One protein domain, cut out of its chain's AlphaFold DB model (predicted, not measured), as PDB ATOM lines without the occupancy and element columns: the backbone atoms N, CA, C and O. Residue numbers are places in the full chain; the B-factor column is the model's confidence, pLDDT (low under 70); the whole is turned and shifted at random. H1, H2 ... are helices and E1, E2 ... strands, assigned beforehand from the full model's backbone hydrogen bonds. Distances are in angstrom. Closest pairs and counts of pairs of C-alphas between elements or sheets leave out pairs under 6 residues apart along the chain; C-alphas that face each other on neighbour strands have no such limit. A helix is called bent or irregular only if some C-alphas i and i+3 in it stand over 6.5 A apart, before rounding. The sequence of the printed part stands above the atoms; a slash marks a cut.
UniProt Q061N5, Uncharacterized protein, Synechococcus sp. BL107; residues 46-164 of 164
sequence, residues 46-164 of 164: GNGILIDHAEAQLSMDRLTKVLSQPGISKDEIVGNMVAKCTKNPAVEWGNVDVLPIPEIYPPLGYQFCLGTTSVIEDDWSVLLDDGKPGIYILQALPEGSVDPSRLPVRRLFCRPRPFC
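Overview. This is residues 46 to 164 of the 164 residues of an uncharacterized protein of Synechococcus sp. BL107 (UniProt Q061N5). A twisted slab of three long antiparallel strands has the long helix H1 running at a slant over one face and the short helix H2 near its E1 edge, while H3 and much of the long link at residues 93 to 109 loop out on the helix side. H4 and the turns round it extend one end of the long axis, well away from the sheet. The printed part has 119 residues, with four named helices and three named strands in the order H1 H2 H3 E1 H4 E2 E3, and the sheet order is E1 - E2 - E3. The class is mixed, helices and strands, with 58 residues in named elements, under half of those printed. The whole is compact, with a radius of gyration of the C-alphas of 14.7 A, yet elongated, spanning 48 by 26 by 21 A.

Arrangement. In the sheet, E2, residues 134 to 142, is the inner strand between the edge strands E1, residues 110 to 116, and E3, residues 153 to 159. E1 and E2 are antiparallel at 158 degrees, with N 113 and O 139 within hydrogen-bond range at 2.8 A. E2 and E3, a hairpin, are antiparallel at 159 degrees, with N 138 and O 155 at 2.8 A. The sheet is only just strongly twisted, its C-alphas lying up to 4.4 A off the best plane. Helices H1, residues 49 to 67, and H2, residues 74 to 81, on one face make two layers with it, a sheet and the helices over it. H1 has a height over the sheet of 8.3 A and lies over E2, only just slantwise to the strands at 32 degrees to E2 on the local plane; its closest C-alphas to E3 are Thr 64 and Phe 157, 6.7 A. H2, at a height of 9.6 A, runs along the strands, and its closest C-alphas to E1 are Met 81 and Leu 114, 6.3 A. H1 and H2 are only just apart, at 8.4 A. H3, residues 89 to 92, and H4, residues 124 to 127, are not on the sheet. Residues 85 to 86 pair antiparallel with residues 112 to 113 of E1. Every O i to N i+4 pair is within hydrogen-bond range in H2 and 14 of 15 are in H1; H3 and H4 are too short for one.

Along the chain. H1 begins at C-alpha 49 (18.824, -62.773, 15.045) and is 26.0 A long. E2 is 25.7 A, E3 19.7 A and E1 19.5 A long; E3 ends at C-alpha 159 (8.242, -41.699, -2.885). H2 is 10.1 A long and neither bent nor irregular, but only just: C-alphas 78 and 81 are 6.1 A apart.

Size, cuts and confidence. The two C-alphas farthest apart, those of Asn 47 and Asp 129, are 47.9 A apart. The printed part has no cut, and the link from H3 to E1 is long, with 17 residues. The mean pLDDT of the printed part is 85.4; residues 46 to 47, 94 to 98 and 145 to 149 are under 70.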
ATOM      1  N   GLY A  46      14.854 -61.603  22.323       60.41
ATOM      2  CA  GLY A  46      14.217 -61.733  21.011       60.41
ATOM      3  C   GLY A  46      14.142 -63.194  20.568       60.41
ATOM      4  O   GLY A  46      14.701 -64.083  21.210       60.41
ATOM      5  N   ASN A  47      13.456 -63.455  19.457       67.00
ATOM      6  CA  ASN A  47      13.241 -64.817  18.953       67.00
ATOM      7  C   ASN A  47      14.501 -65.402  18.280       67.00
ATOM      8  O   ASN A  47      14.502 -66.553  17.847       67.00
ATOM      9  N   GLY A  48      15.576 -64.612  18.199       73.31
ATOM     10  CA  GLY A  48      16.851 -64.932  17.567       73.31
ATOM     11  C   GLY A  48      17.108 -64.031  16.359       73.31
ATOM     12  O   GLY A  48      16.177 -63.631  15.665       73.31
ATOM     13  N   ILE A  49      18.386 -63.755  16.064       81.44
ATOM     14  CA  ILE A  49      18.824 -62.773  15.045       81.44
ATOM     15  C   ILE A  49      18.078 -62.893  13.717       81.44
ATOM     16  O   ILE A  49      17.627 -61.892  13.169       81.44
ATOM     17  N   LEU A  50      17.968 -64.108  13.175       83.19
ATOM     18  CA  LEU A  50      17.371 -64.320  11.854       83.19
ATOM     19  C   LEU A  50      15.859 -64.089  11.859       83.19
ATOM     20  O   LEU A  50      15.318 -63.590  10.873       83.19
ATOM     21  N   ILE A  51      15.194 -64.440  12.959       85.56
ATOM     22  CA  ILE A  51      13.748 -64.277  13.104       85.56
ATOM     23  C   ILE A  51      13.430 -62.797  13.295       85.56
ATOM     24  O   ILE A  51      12.626 -62.258  12.538       85.56
ATOM     25  N   ASP A  52      14.137 -62.124  14.203       86.31
ATOM     26  CA  ASP A  52      13.962 -60.691  14.449       86.31
ATOM     27  C   ASP A  52      14.257 -59.880  13.172       86.31
ATOM     28  O   ASP A  52      13.529 -58.951  12.825       86.31
ATOM     29  N   HIS A  53      15.282 -60.261  12.403       88.44
ATOM     30  CA  HIS A  53      15.601 -59.612  11.130       88.44
ATOM     31  C   HIS A  53      14.503 -59.814  10.074       88.44
ATOM     32  O   HIS A  53      14.135 -58.866   9.377       88.44
ATOM     33  N   ALA A  54      13.969 -61.031   9.941       90.12
ATOM     34  CA  ALA A  54      12.877 -61.319   9.012       90.12
ATOM     35  C   ALA A  54      11.591 -60.570   9.400       90.12
ATOM     36  O   ALA A  54      10.923 -59.992   8.542       90.12
ATOM     37  N   GLU A  55      11.271 -60.523  10.693       91.31
ATOM     38  CA  GLU A  55      10.136 -59.772  11.225       91.31
ATOM     39  C   GLU A  55      10.295 -58.265  10.978       91.31
ATOM     40  O   GLU A  55       9.384 -57.629  10.442       91.31
ATOM     41  N   ALA A  56      11.477 -57.699  11.248       91.06
ATOM     42  CA  ALA A  56      11.781 -56.302  10.942       91.06
ATOM     43  C   ALA A  56      11.595 -55.986   9.450       91.06
ATOM     44  O   ALA A  56      11.018 -54.953   9.112       91.06
ATOM     45  N   GLN A  57      12.040 -56.868   8.546       93.00
ATOM     46  CA  GLN A  57      11.848 -56.694   7.102       93.00
ATOM     47  C   GLN A  57      10.370 -56.675   6.707       93.00
ATOM     48  O   GLN A  57       9.949 -55.774   5.980       93.00
ATOM     49  N   LEU A  58       9.571 -57.611   7.222       93.12
ATOM     50  CA  LEU A  58       8.134 -57.671   6.947       93.12
ATOM     51  C   LEU A  58       7.402 -56.421   7.446       93.12
ATOM     52  O   LEU A  58       6.561 -55.863   6.734       93.12
ATOM     53  N   SER A  59       7.735 -55.961   8.651       93.31
ATOM     54  CA  SER A  59       7.184 -54.738   9.235       93.31
ATOM     55  C   SER A  59       7.568 -53.499   8.420       93.31
ATOM     56  O   SER A  59       6.702 -52.687   8.085       93.31
ATOM     57  N   MET A  60       8.831 -53.382   8.001       93.88
ATOM     58  CA  MET A  60       9.285 -52.288   7.136       93.88
ATOM     59  C   MET A  60       8.632 -52.314   5.748       93.88
ATOM     60  O   MET A  60       8.266 -51.261   5.231       93.88
ATOM     61  N   ASP A  61       8.431 -53.480   5.133       93.56
ATOM     62  CA  ASP A  61       7.751 -53.587   3.832       93.56
ATOM     63  C   ASP A  61       6.285 -53.135   3.905       93.56
ATOM     64  O   ASP A  61       5.738 -52.578   2.953       93.56
ATOM     65  N   ARG A  62       5.624 -53.345   5.044       91.75
ATOM     66  CA  ARG A  62       4.271 -52.826   5.275       91.75
ATOM     67  C   ARG A  62       4.277 -51.315   5.518       91.75
ATOM     68  O   ARG A  62       3.465 -50.622   4.911       91.75
ATOM     69  N   LEU A  63       5.204 -50.800   6.328       90.81
ATOM     70  CA  LEU A  63       5.350 -49.356   6.564       90.81
ATOM     71  C   LEU A  63       5.662 -48.603   5.267       90.81
ATOM     72  O   LEU A  63       5.000 -47.624   4.942       90.81
ATOM     73  N   THR A  64       6.608 -49.093   4.466       92.06
ATOM     74  CA  THR A  64       6.978 -48.475   3.181       92.06
ATOM     75  C   THR A  64       5.828 -48.444   2.178       92.06
ATOM     76  O   THR A  64       5.707 -47.476   1.429       92.06
ATOM     77  N   LYS A  65       4.923 -49.433   2.176       90.06
ATOM     78  CA  LYS A  65       3.701 -49.390   1.348       90.06
ATOM     79  C   LYS A  65       2.764 -48.242   1.710       90.06
ATOM     80  O   LYS A  65       1.989 -47.838   0.851       90.06
ATOM     81  N   VAL A  66       2.802 -47.753   2.945       89.25
ATOM     82  CA  VAL A  66       1.993 -46.615   3.406       89.25
ATOM     83  C   VAL A  66       2.758 -45.315   3.204       89.25
ATOM     84  O   VAL A  66       2.247 -44.404   2.563       89.25
ATOM     85  N   LEU A  67       4.027 -45.274   3.619       89.00
ATOM     86  CA  LEU A  67       4.892 -44.099   3.480       89.00
ATOM     87  C   LEU A  67       5.137 -43.691   2.021       89.00
ATOM     88  O   LEU A  67       5.327 -42.515   1.740       89.00
ATOM     89  N   SER A  68       5.115 -44.636   1.077       90.44
ATOM     90  CA  SER A  68       5.278 -44.344  -0.357       90.44
ATOM     91  C   SER A  68       4.015 -43.804  -1.043       90.44
ATOM     92  O   SER A  68       4.072 -43.460  -2.228       90.44
ATOM     93  N   GLN A  69       2.878 -43.732  -0.343       86.06
ATOM     94  CA  GLN A  69       1.632 -43.226  -0.917       86.06
ATOM     95  C   GLN A  69       1.647 -41.694  -1.020       86.06
ATOM     96  O   GLN A  69       2.173 -41.019  -0.135       86.06
ATOM     97  N   PRO A  70       1.032 -41.124  -2.071       82.94
ATOM     98  CA  PRO A  70       0.976 -39.676  -2.270       82.94
ATOM     99  C   PRO A  70       0.032 -38.953  -1.292       82.94
ATOM    100  O   PRO A  70       0.044 -37.733  -1.240       82.94
ATOM    101  N   GLY A  71      -0.792 -39.684  -0.527       79.94
ATOM    102  CA  GLY A  71      -1.738 -39.104   0.439       79.94
ATOM    103  C   GLY A  71      -1.095 -38.554   1.718       79.94
ATOM    104  O   GLY A  71      -1.772 -37.914   2.512       79.94
ATOM    105  N   ILE A  72       0.197 -38.801   1.920       83.75
ATOM    106  CA  ILE A  72       0.992 -38.232   3.014       83.75
ATOM    107  C   ILE A  72       1.681 -36.986   2.465       83.75
ATOM    108  O   ILE A  72       2.168 -37.039   1.338       83.75
ATOM    109  N   SER A  73       1.765 -35.888   3.218       83.06
ATOM    110  CA  SER A  73       2.455 -34.678   2.744       83.06
ATOM    111  C   SER A  73       3.977 -34.784   2.915       83.06
ATOM    112  O   SER A  73       4.485 -35.451   3.817       83.06
ATOM    113  N   LYS A  74       4.749 -34.165   2.013       86.00
ATOM    114  CA  LYS A  74       6.224 -34.140   2.097       86.00
ATOM    115  C   LYS A  74       6.710 -33.461   3.378       86.00
ATOM    116  O   LYS A  74       7.629 -33.970   4.018       86.00
ATOM    117  N   ASP A  75       6.070 -32.359   3.757       84.75
ATOM    118  CA  ASP A  75       6.422 -31.581   4.947       84.75
ATOM    119  C   ASP A  75       6.208 -32.374   6.235       84.75
ATOM    120  O   ASP A  75       6.992 -32.263   7.174       84.75
ATOM    121  N   GLU A  76       5.199 -33.239   6.272       84.50
ATOM    122  CA  GLU A  76       4.956 -34.116   7.411       84.50
ATOM    123  C   GLU A  76       6.029 -35.202   7.531       84.50
ATOM    124  O   GLU A  76       6.550 -35.444   8.621       84.50
ATOM    125  N   ILE A  77       6.457 -35.794   6.410       85.19
ATOM    126  CA  ILE A  77       7.569 -36.749   6.428       85.19
ATOM    127  C   ILE A  77       8.862 -36.059   6.868       85.19
ATOM    128  O   ILE A  77       9.490 -36.485   7.836       85.19
ATOM    129  N   VAL A  78       9.270 -35.001   6.167       84.56
ATOM    130  CA  VAL A  78      10.571 -34.351   6.383       84.56
ATOM    131  C   VAL A  78      10.612 -33.580   7.703       84.56
ATOM    132  O   VAL A  78      11.641 -33.580   8.373       84.56
ATOM    133  N   GLY A  79       9.511 -32.945   8.099       77.94
ATOM    134  CA  GLY A  79       9.432 -32.116   9.299       77.94
ATOM    135  C   GLY A  79       9.123 -32.888  10.580       77.94
ATOM    136  O   GLY A  79       9.620 -32.511  11.641       77.94
ATOM    137  N   ASN A  80       8.324 -33.962  10.513       80.25
ATOM    138  CA  ASN A  80       7.894 -34.686  11.712       80.25
ATOM    139  C   ASN A  80       8.539 -36.069  11.868       80.25
ATOM    140  O   ASN A  80       8.875 -36.442  12.993       80.25
ATOM    141  N   MET A  81       8.709 -36.828  10.783       83.31
ATOM    142  CA  MET A  81       9.093 -38.247  10.857       83.31
ATOM    143  C   MET A  81      10.596 -38.483  10.669       83.31
ATOM    144  O   MET A  81      11.175 -39.369  11.300       83.31
ATOM    145  N   VAL A  82      11.246 -37.702   9.803       83.56
ATOM    146  CA  VAL A  82      12.680 -37.839   9.517       83.56
ATOM    147  C   VAL A  82      13.509 -37.536  10.768       83.56
ATOM    148  O   VAL A  82      13.221 -36.617  11.529       83.56
ATOM    149  N   ALA A  83      14.554 -38.338  10.975       80.25
ATOM    150  CA  ALA A  83      15.454 -38.319  12.128       80.25
ATOM    151  C   ALA A  83      14.817 -38.696  13.480       80.25
ATOM    152  O   ALA A  83      15.526 -38.717  14.488       80.25
ATOM    153  N   LYS A  84      13.528 -39.067  13.521       84.75
ATOM    154  CA  LYS A  84      12.893 -39.633  14.718       84.75
ATOM    155  C   LYS A  84      12.843 -41.154  14.642       84.75
ATOM    156  O   LYS A  84      12.386 -41.733  13.655       84.75
ATOM    157  N   CYS A  85      13.310 -41.787  15.712       90.38
ATOM    158  CA  CYS A  85      13.187 -43.220  15.935       90.38
ATOM    159  C   CYS A  85      12.009 -43.492  16.869       90.38
ATOM    160  O   CYS A  85      11.823 -42.764  17.840       90.38
ATOM    161  N   THR A  86      11.233 -44.532  16.583       91.12
ATOM    162  CA  THR A  86      10.020 -44.859  17.327       91.12
ATOM    163  C   THR A  86       9.839 -46.363  17.501       91.12
ATOM    164  O   THR A  86      10.212 -47.160  16.633       91.12
ATOM    165  N   LYS A  87       9.230 -46.762  18.620       90.94
ATOM    166  CA  LYS A  87       8.709 -48.125  18.811       90.94
ATOM    167  C   LYS A  87       7.276 -48.274  18.308       90.94
ATOM    168  O   LYS A  87       6.821 -49.393  18.099       90.94
ATOM    169  N   ASN A  88       6.560 -47.165  18.146       90.00
ATOM    170  CA  ASN A  88       5.168 -47.153  17.730       90.00
ATOM    171  C   ASN A  88       4.932 -46.079  16.652       90.00
ATOM    172  O   ASN A  88       4.440 -44.989  16.958       90.00
ATOM    173  N   PRO A  89       5.246 -46.401  15.382       88.75
ATOM    174  CA  PRO A  89       4.994 -45.530  14.237       88.75
ATOM    175  C   PRO A  89       3.563 -44.998  14.170       88.75
ATOM    176  O   PRO A  89       3.374 -43.822  13.883       88.75
ATOM    177  N   ALA A  90       2.561 -45.831  14.462       86.38
ATOM    178  CA  ALA A  90       1.156 -45.444  14.340       86.38
ATOM    179  C   ALA A  90       0.786 -44.269  15.258       86.38
ATOM    180  O   ALA A  90       0.020 -43.389  14.872       86.38
ATOM    181  N   VAL A  91       1.366 -44.230  16.459       84.25
ATOM    182  CA  VAL A  91       1.092 -43.181  17.449       84.25
ATOM    183  C   VAL A  91       2.035 -41.992  17.287       84.25
ATOM    184  O   VAL A  91       1.590 -40.849  17.332       84.25
ATOM    185  N   GLU A  92       3.334 -42.239  17.113       85.06
ATOM    186  CA  GLU A  92       4.353 -41.182  17.172       85.06
ATOM    187  C   GLU A  92       4.581 -40.469  15.838       85.06
ATOM    188  O   GLU A  92       4.883 -39.275  15.828       85.06
ATOM    189  N   TRP A  93       4.431 -41.168  14.711       83.94
ATOM    190  CA  TRP A  93       4.377 -40.523  13.394       83.94
ATOM    191  C   TRP A  93       2.956 -40.069  13.050       83.94
ATOM    192  O   TRP A  93       2.791 -39.188  12.213       83.94
ATOM    193  N   GLY A  94       1.967 -40.570  13.796       65.00
ATOM    194  CA  GLY A  94       0.623 -40.020  13.884       65.00
ATOM    195  C   GLY A  94      -0.335 -40.476  12.786       65.00
ATOM    196  O   GLY A  94       0.033 -41.118  11.800       65.00
ATOM    197  N   ASN A  95      -1.603 -40.114  12.996       57.91
ATOM    198  CA  ASN A  95      -2.672 -40.208  12.009       57.91
ATOM    199  C   ASN A  95      -2.399 -39.193  10.903       57.91
ATOM    200  O   ASN A  95      -2.880 -38.065  10.973       57.91
ATOM    201  N   VAL A  96      -1.618 -39.595   9.907       61.88
ATOM    202  CA  VAL A  96      -1.491 -38.810   8.686       61.88
ATOM    203  C   VAL A  96      -2.889 -38.605   8.110       61.88
ATOM    204  O   VAL A  96      -3.618 -39.583   7.926       61.88
ATOM    205  N   ASP A  97      -3.254 -37.348   7.848       55.66
ATOM    206  CA  ASP A  97      -4.633 -36.864   7.650       55.66
ATOM    207  C   ASP A  97      -5.486 -37.679   6.656       55.66
ATOM    208  O   ASP A  97      -6.715 -37.667   6.728       55.66
ATOM    209  N   VAL A  98      -4.856 -38.401   5.724       63.41
ATOM    210  CA  VAL A  98      -5.537 -39.150   4.655       63.41
ATOM    211  C   VAL A  98      -5.384 -40.670   4.794       63.41
ATOM    212  O   VAL A  98      -6.231 -41.419   4.303       63.41
ATOM    213  N   LEU A  99      -4.323 -41.158   5.448       71.12
ATOM    214  CA  LEU A  99      -3.990 -42.584   5.511       71.12
ATOM    215  C   LEU A  99      -3.399 -42.944   6.878       71.12
ATOM    216  O   LEU A  99      -2.247 -42.605   7.146       71.12
ATOM    217  N   PRO A 100      -4.132 -43.685   7.727       76.75
ATOM    218  CA  PRO A 100      -3.604 -44.086   9.018       76.75
ATOM    219  C   PRO A 100      -2.397 -45.007   8.830       76.75
ATOM    220  O   PRO A 100      -2.428 -45.966   8.049       76.75
ATOM    221  N   ILE A 101      -1.329 -44.726   9.576       82.06
ATOM    222  CA  ILE A 101      -0.198 -45.640   9.676       82.06
ATOM    223  C   ILE A 101      -0.699 -46.904  10.397       82.06
ATOM    224  O   ILE A 101      -1.282 -46.804  11.476       82.06
ATOM    225  N   PRO A 102      -0.511 -48.101   9.819       82.75
ATOM    226  CA  PRO A 102      -0.948 -49.344  10.438       82.75
ATOM    227  C   PRO A 102      -0.212 -49.576  11.758       82.75
ATOM    228  O   PRO A 102       0.971 -49.252  11.879       82.75
ATOM    229  N   GLU A 103      -0.891 -50.205  12.717       86.81
ATOM    230  CA  GLU A 103      -0.277 -50.659  13.965       86.81
ATOM    231  C   GLU A 103       0.769 -51.742  13.668       86.81
ATOM    232  O   GLU A 103       0.473 -52.930  13.524       86.81
ATOM    233  N   ILE A 104       2.011 -51.297  13.506       87.94
ATOM    234  CA  ILE A 104       3.170 -52.126  13.210       87.94
ATOM    235  C   ILE A 104       4.230 -51.799  14.235       87.94
ATOM    236  O   ILE A 104       4.608 -50.642  14.403       87.94
ATOM    237  N   TYR A 105       4.753 -52.843  14.858       89.81
ATOM    238  CA  TYR A 105       5.774 -52.731  15.880       89.81
ATOM    239  C   TYR A 105       7.088 -53.320  15.361       89.81
ATOM    240  O   TYR A 105       7.076 -54.270  14.566       89.81
ATOM    241  N   PRO A 106       8.232 -52.738  15.746       90.19
ATOM    242  CA  PRO A 106       9.515 -53.378  15.538       90.19
ATOM    243  C   PRO A 106       9.638 -54.610  16.454       90.19
ATOM    244  O   PRO A 106       8.961 -54.678  17.485       90.19
ATOM    245  N   PRO A 107      10.518 -55.568  16.117       88.44
ATOM    246  CA  PRO A 107      10.861 -56.660  17.023       88.44
ATOM    247  C   PRO A 107      11.383 -56.128  18.365       88.44
ATOM    248  O   PRO A 107      11.855 -54.990  18.468       88.44
ATOM    249  N   LEU A 108      11.335 -56.961  19.403       85.06
ATOM    250  CA  LEU A 108      11.763 -56.566  20.746       85.06
ATOM    251  C   LEU A 108      13.210 -56.051  20.751       85.06
ATOM    252  O   LEU A 108      14.136 -56.705  20.276       85.06
ATOM    253  N   GLY A 109      13.403 -54.861  21.324       84.19
ATOM    254  CA  GLY A 109      14.708 -54.209  21.376       84.19
ATOM    255  C   GLY A 109      15.135 -53.552  20.063       84.19
ATOM    256  O   GLY A 109      16.327 -53.302  19.910       84.19
ATOM    257  N   TYR A 110      14.206 -53.257  19.148       89.69
ATOM    258  CA  TYR A 110      14.429 -52.411  17.973       89.69
ATOM    259  C   TYR A 110      13.529 -51.166  17.978       89.69
ATOM    260  O   TYR A 110      12.472 -51.136  18.606       89.69
ATOM    261  N   GLN A 111      13.939 -50.151  17.220       92.62
ATOM    262  CA  GLN A 111      13.167 -48.953  16.888       92.62
ATOM    263  C   GLN A 111      13.201 -48.722  15.381       92.62
ATOM    264  O   GLN A 111      14.232 -48.938  14.740       92.62
ATOM    265  N   PHE A 112      12.094 -48.249  14.814       93.62
ATOM    266  CA  PHE A 112      12.061 -47.795  13.431       93.62
ATOM    267  C   PHE A 112      12.464 -46.335  13.337       93.62
ATOM    268  O   PHE A 112      11.909 -45.491  14.027       93.62
ATOM    269  N   CYS A 113      13.397 -46.036  12.446       93.06
ATOM    270  CA  CYS A 113      13.901 -44.699  12.191       93.06
ATOM    271  C   CYS A 113      13.741 -44.381  10.712       93.06
ATOM    272  O   CYS A 113      14.118 -45.188   9.855       93.06
ATOM    273  N   LEU A 114      13.219 -43.195  10.414       93.00
ATOM    274  CA  LEU A 114      13.135 -42.699   9.050       93.00
ATOM    275  C   LEU A 114      14.264 -41.700   8.781       93.00
ATOM    276  O   LEU A 114      14.521 -40.796   9.573       93.00
ATOM    277  N   GLY A 115      14.937 -41.858   7.650       91.75
ATOM    278  CA  GLY A 115      15.992 -40.974   7.176       91.75
ATOM    279  C   GLY A 115      15.784 -40.580   5.719       91.75
ATOM    280  O   GLY A 115      15.061 -41.239   4.970       91.75
ATOM    281  N   THR A 116      16.447 -39.507   5.310       90.44
ATOM    282  CA  THR A 116      16.494 -39.039   3.922       90.44
ATOM    283  C   THR A 116      17.828 -39.403   3.280       90.44
ATOM    284  O   THR A 116      18.832 -39.628   3.959       90.44
ATOM    285  N   THR A 117      17.840 -39.482   1.953       90.38
ATOM    286  CA  THR A 117      19.079 -39.557   1.169       90.38
ATOM    287  C   THR A 117      19.409 -38.191   0.561       90.38
ATOM    288  O   THR A 117      18.721 -37.203   0.807       90.38
ATOM    289  N   SER A 118      20.452 -38.133  -0.270       88.81
ATOM    290  CA  SER A 118      20.762 -36.954  -1.084       88.81
ATOM    291  C   SER A 118      19.728 -36.669  -2.181       88.81
ATOM    292  O   SER A 118      19.778 -35.601  -2.784       88.81
ATOM    293  N   VAL A 119      18.827 -37.614  -2.480       89.62
ATOM    294  CA  VAL A 119      17.759 -37.443  -3.472       89.62
ATOM    295  C   VAL A 119      16.493 -37.008  -2.741       89.62
ATOM    296  O   VAL A 119      15.812 -37.826  -2.115       89.62
ATOM    297  N   ILE A 120      16.222 -35.706  -2.785       88.56
ATOM    298  CA  ILE A 120      15.081 -35.068  -2.125       88.56
ATOM    299  C   ILE A 120      13.902 -35.035  -3.099       88.56
ATOM    300  O   ILE A 120      14.089 -34.789  -4.284       88.56
ATOM    301  N   GLU A 121      12.706 -35.292  -2.576       90.31
ATOM    302  CA  GLU A 121      11.450 -35.231  -3.322       90.31
ATOM    303  C   GLU A 121      11.149 -33.800  -3.781       90.31
ATOM    304  O   GLU A 121      11.123 -32.880  -2.956       90.31
ATOM    305  N   ASP A 122      10.895 -33.620  -5.076       90.69
ATOM    306  CA  ASP A 122      10.372 -32.367  -5.621       90.69
ATOM    307  C   ASP A 122       8.889 -32.184  -5.266       90.69
ATOM    308  O   ASP A 122       8.181 -33.130  -4.921       90.69
ATOM    309  N   ASP A 123       8.398 -30.949  -5.314       88.31
ATOM    310  CA  ASP A 123       6.997 -30.676  -4.992       88.31
ATOM    311  C   ASP A 123       6.054 -31.265  -6.052       88.31
ATOM    312  O   ASP A 123       6.421 -31.442  -7.215       88.31
ATOM    313  N   TRP A 124       4.805 -31.543  -5.666       85.38
ATOM    314  CA  TRP A 124       3.842 -32.253  -6.515       85.38
ATOM    315  C   TRP A 124       3.619 -31.615  -7.895       85.38
ATOM    316  O   TRP A 124       3.462 -32.325  -8.884       85.38
ATOM    317  N   SER A 125       3.627 -30.282  -7.976       87.31
ATOM    318  CA  SER A 125       3.505 -29.561  -9.248       87.31
ATOM    319  C   SER A 125       4.669 -29.847 -10.194       87.31
ATOM    320  O   SER A 125       4.452 -29.987 -11.388       87.31
ATOM    321  N   VAL A 126       5.885 -29.968  -9.659       89.81
ATOM    322  CA  VAL A 126       7.098 -30.242 -10.437       89.81
ATOM    323  C   VAL A 126       7.160 -31.720 -10.817       89.81
ATOM    324  O   VAL A 126       7.518 -32.042 -11.947       89.81
ATOM    325  N   LEU A 127       6.746 -32.617  -9.912       88.38
ATOM    326  CA  LEU A 127       6.676 -34.065 -10.154       88.38
ATOM    327  C   LEU A 127       5.817 -34.435 -11.371       88.38
ATOM    328  O   LEU A 127       6.144 -35.392 -12.064       88.38
ATOM    329  N   LEU A 128       4.748 -33.682 -11.651       88.56
ATOM    330  CA  LEU A 128       3.866 -33.941 -12.794       88.56
ATOM    331  C   LEU A 128       4.493 -33.614 -14.156       88.56
ATOM    332  O   LEU A 128       4.075 -34.207 -15.150       88.56
ATOM    333  N   ASP A 129       5.464 -32.700 -14.199       87.25
ATOM    334  CA  ASP A 129       6.047 -32.210 -15.451       87.25
ATOM    335  C   ASP A 129       7.355 -32.940 -15.814       87.25
ATOM    336  O   ASP A 129       7.477 -33.396 -16.949       87.25
ATOM    337  N   ASP A 130       8.308 -33.071 -14.878       87.56
ATOM    338  CA  ASP A 130       9.533 -33.908 -14.993       87.56
ATOM    339  C   ASP A 130      10.331 -33.948 -13.662       87.56
ATOM    340  O   ASP A 130      11.566 -33.930 -13.623       87.56
ATOM    341  N   GLY A 131       9.630 -33.863 -12.530       87.56
ATOM    342  CA  GLY A 131      10.249 -33.754 -11.210       87.56
ATOM    343  C   GLY A 131      10.818 -35.077 -10.706       87.56
ATOM    344  O   GLY A 131      10.463 -36.162 -11.167       87.56
ATOM    345  N   LYS A 132      11.698 -34.997  -9.709       92.12
ATOM    346  CA  LYS A 132      12.383 -36.164  -9.146       92.12
ATOM    347  C   LYS A 132      11.680 -36.675  -7.890       92.12
ATOM    348  O   LYS A 132      11.448 -35.896  -6.960       92.12
ATOM    349  N   PRO A 133      11.404 -37.988  -7.800       92.94
ATOM    350  CA  PRO A 133      10.940 -38.575  -6.554       92.94
ATOM    351  C   PRO A 133      12.061 -38.558  -5.505       92.94
ATOM    352  O   PRO A 133      13.251 -38.603  -5.826       92.94
ATOM    353  N   GLY A 134      11.681 -38.552  -4.232       92.56
ATOM    354  CA  GLY A 134      12.609 -38.687  -3.119       92.56
ATOM    355  C   GLY A 134      12.969 -40.142  -2.844       92.56
ATOM    356  O   GLY A 134      12.142 -41.051  -2.973       92.56
ATOM    357  N   ILE A 135      14.205 -40.364  -2.395       94.12
ATOM    358  CA  ILE A 135      14.638 -41.658  -1.861       94.12
ATOM    359  C   ILE A 135      14.810 -41.525  -0.351       94.12
ATOM    360  O   ILE A 135      15.589 -40.705   0.145       94.12
ATOM    361  N   TYR A 136      14.106 -42.385   0.375       93.69
ATOM    362  CA  TYR A 136      14.068 -42.425   1.829       93.69
ATOM    363  C   TYR A 136      14.656 -43.741   2.345       93.69
ATOM    364  O   TYR A 136      14.638 -44.775   1.667       93.69
ATOM    365  N   ILE A 137      15.187 -43.699   3.564       94.69
ATOM    366  CA  ILE A 137      15.758 -44.852   4.257       94.69
ATOM    367  C   ILE A 137      14.906 -45.143   5.485       94.69
ATOM    368  O   ILE A 137      14.860 -44.338   6.409       94.69
ATOM    369  N   LEU A 138      14.275 -46.309   5.528       94.56
ATOM    370  CA  LEU A 138      13.680 -46.850   6.743       94.56
ATOM    371  C   LEU A 138      14.680 -47.811   7.386       94.56
ATOM    372  O   LEU A 138      15.238 -48.680   6.713       94.56
ATOM    373  N   GLN A 139      14.949 -47.637   8.672       94.12
ATOM    374  CA  GLN A 139      15.916 -48.449   9.405       94.12
ATOM    375  C   GLN A 139      15.272 -49.027  10.658       94.12
ATOM    376  O   GLN A 139      14.595 -48.306  11.378       94.12
ATOM    377  N   ALA A 140      15.516 -50.303  10.937       93.19
ATOM    378  CA  ALA A 140      15.286 -50.895  12.245       93.19
ATOM    379  C   ALA A 140      16.622 -50.888  12.996       93.19
ATOM    380  O   ALA A 140      17.540 -51.628  12.632       93.19
ATOM    381  N   LEU A 141      16.756 -50.024  13.999       91.44
ATOM    382  CA  LEU A 141      17.963 -49.905  14.814       91.44
ATOM    383  C   LEU A 141      17.758 -50.590  16.167       91.44
ATOM    384  O   LEU A 141      16.690 -50.429  16.754       91.44
ATOM    385  N   PRO A 142      18.748 -51.340  16.676       88.88
ATOM    386  CA  PRO A 142      18.656 -51.926  18.003       88.88
ATOM    387  C   PRO A 142      18.691 -50.848  19.092       88.88
ATOM    388  O   PRO A 142      19.391 -49.842  18.981       88.88
ATOM    389  N   GLU A 143      17.949 -51.077  20.168       82.19
ATOM    390  CA  GLU A 143      17.926 -50.220  21.345       82.19
ATOM    391  C   GLU A 143      19.181 -50.435  22.190       82.19
ATOM    392  O   GLU A 143      19.434 -51.538  22.679       82.19
ATOM    393  N   GLY A 144      19.950 -49.363  22.392       73.31
ATOM    394  CA  GLY A 144      21.164 -49.369  23.207       73.31
ATOM    395  C   GLY A 144      22.458 -49.404  22.390       73.31
ATOM    396  O   GLY A 144      22.495 -49.016  21.224       73.31
ATOM    397  N   SER A 145      23.556 -49.809  23.032       62.00
ATOM    398  CA  SER A 145      24.856 -49.961  22.369       62.00
ATOM    399  C   SER A 145      24.806 -51.072  21.322       62.00
ATOM    400  O   SER A 145      24.153 -52.088  21.542       62.00
ATOM    401  N   VAL A 146      25.540 -50.891  20.221       63.06
ATOM    402  CA  VAL A 146      25.669 -51.868  19.130       63.06
ATOM    403  C   VAL A 146      26.112 -53.221  19.692       63.06
ATOM    404  O   VAL A 146      27.274 -53.406  20.049       63.06
ATOM    405  N   ASP A 147      25.168 -54.153  19.791       66.69
ATOM    406  CA  ASP A 147      25.397 -55.523  20.234       66.69
ATOM    407  C   ASP A 147      25.610 -56.399  18.985       66.69
ATOM    408  O   ASP A 147      24.784 -56.343  18.069       66.69
ATOM    409  N   PRO A 148      26.675 -57.221  18.903       66.12
ATOM    410  CA  PRO A 148      26.862 -58.159  17.793       66.12
ATOM    411  C   PRO A 148      25.668 -59.100  17.581       66.12
ATOM    412  O   PRO A 148      25.505 -59.653  16.493       66.12
ATOM    413  N   SER A 149      24.843 -59.294  18.612       67.19
ATOM    414  CA  SER A 149      23.632 -60.107  18.567       67.19
ATOM    415  C   SER A 149      22.387 -59.377  18.047       67.19
ATOM    416  O   SER A 149      21.331 -59.992  17.936       67.19
ATOM    417  N   ARG A 150      22.473 -58.083  17.705       75.31
ATOM    418  CA  ARG A 150      21.367 -57.310  17.121       75.31
ATOM    419  C   ARG A 150      21.874 -56.421  15.997       75.31
ATOM    420  O   ARG A 150      22.489 -55.380  16.221       75.31
ATOM    421  N   LEU A 151      21.615 -56.845  14.766       83.31
ATOM    422  CA  LEU A 151      22.109 -56.157  13.582       83.31
ATOM    423  C   LEU A 151      21.065 -55.163  13.063       83.31
ATOM    424  O   LEU A 151      19.896 -55.522  12.933       83.31
ATOM    425  N   PRO A 152      21.466 -53.927  12.723       88.88
ATOM    426  CA  PRO A 152      20.543 -52.961  12.155       88.88
ATOM    427  C   PRO A 152      20.067 -53.421  10.776       88.88
ATOM    428  O   PRO A 152      20.867 -53.829   9.931       88.88
ATOM    429  N   VAL A 153      18.770 -53.279  10.522       91.69
ATOM    430  CA  VAL A 153      18.157 -53.603   9.229       91.69
ATOM    431  C   VAL A 153      17.831 -52.311   8.502       91.69
ATOM    432  O   VAL A 153      17.393 -51.341   9.116       91.69
ATOM    433  N   ARG A 154      18.059 -52.259   7.189       93.50
ATOM    434  CA  ARG A 154      17.834 -51.052   6.382       93.50
ATOM    435  C   ARG A 154      17.015 -51.375   5.142       93.50
ATOM    436  O   ARG A 154      17.252 -52.387   4.485       93.50
ATOM    437  N   ARG A 155      16.101 -50.476   4.789       93.88
ATOM    438  CA  ARG A 155      15.261 -50.540   3.595       93.88
ATOM    439  C   ARG A 155      15.247 -49.180   2.908       93.88
ATOM    440  O   ARG A 155      14.858 -48.183   3.504       93.88
ATOM    441  N   LEU A 156      15.655 -49.154   1.645       94.31
ATOM    442  CA  LEU A 156      15.468 -47.992   0.781       94.31
ATOM    443  C   LEU A 156      14.103 -48.080   0.110       94.31
ATOM    444  O   LEU A 156      13.710 -49.160  -0.341       94.31
ATOM    445  N   PHE A 157      13.404 -46.955   0.034       94.56
ATOM    446  CA  PHE A 157      12.164 -46.845  -0.719       94.56
ATOM    447  C   PHE A 157      12.058 -45.480  -1.396       94.56
ATOM    448  O   PHE A 157      12.654 -44.498  -0.955       94.56
ATOM    449  N   CYS A 158      11.309 -45.455  -2.490       92.94
ATOM    450  CA  CYS A 158      11.075 -44.269  -3.295       92.94
ATOM    451  C   CYS A 158       9.660 -43.731  -3.042       92.94
ATOM    452  O   CYS A 158       8.730 -44.508  -2.787       92.94
ATOM    453  N   ARG A 159       9.509 -42.406  -3.089       91.44
ATOM    454  CA  ARG A 159       8.242 -41.699  -2.885       91.44
ATOM    455  C   ARG A 159       8.188 -40.415  -3.738       91.44
ATOM    456  O   ARG A 159       9.215 -39.755  -3.857       91.44
ATOM    457  N   PRO A 160       7.013 -40.035  -4.280       90.81
ATOM    458  CA  PRO A 160       5.761 -40.794  -4.284       90.81
ATOM    459  C   PRO A 160       5.815 -41.939  -5.298       90.81
ATOM    460  O   PRO A 160       6.350 -41.783  -6.390       90.81
ATOM    461  N   ARG A 161       5.228 -43.094  -4.954       89.44
ATOM    462  CA  ARG A 161       5.335 -44.337  -5.743       89.44
ATOM    463  C   ARG A 161       5.017 -44.222  -7.249       89.44
ATOM    464  O   ARG A 161       5.648 -44.960  -7.991       89.44
ATOM    465  N   PRO A 162       4.075 -43.380  -7.721       88.38
ATOM    466  CA  PRO A 162       3.811 -43.232  -9.158       88.38
ATOM    467  C   PRO A 162       4.946 -42.592  -9.971       88.38
ATOM    468  O   PRO A 162       4.952 -42.737 -11.186       88.38
ATOM    469  N   PHE A 163       5.863 -41.877  -9.314       88.75
ATOM    470  CA  PHE A 163       7.007 -41.202  -9.944       88.75
ATOM    471  C   PHE A 163       8.320 -41.965  -9.738       88.75
ATOM    472  O   PHE A 163       9.387 -41.493 -10.120       88.75
ATOM    473  N   CYS A 164       8.213 -43.135  -9.113       84.44
ATOM    474  CA  CYS A 164       9.229 -44.166  -9.021       84.44
ATOM    475  C   CYS A 164       9.006 -45.181 -10.160       84.44
ATOM    476  O   CYS A 164      10.006 -45.800 -10.563       84.44
TER     477      CYS A 164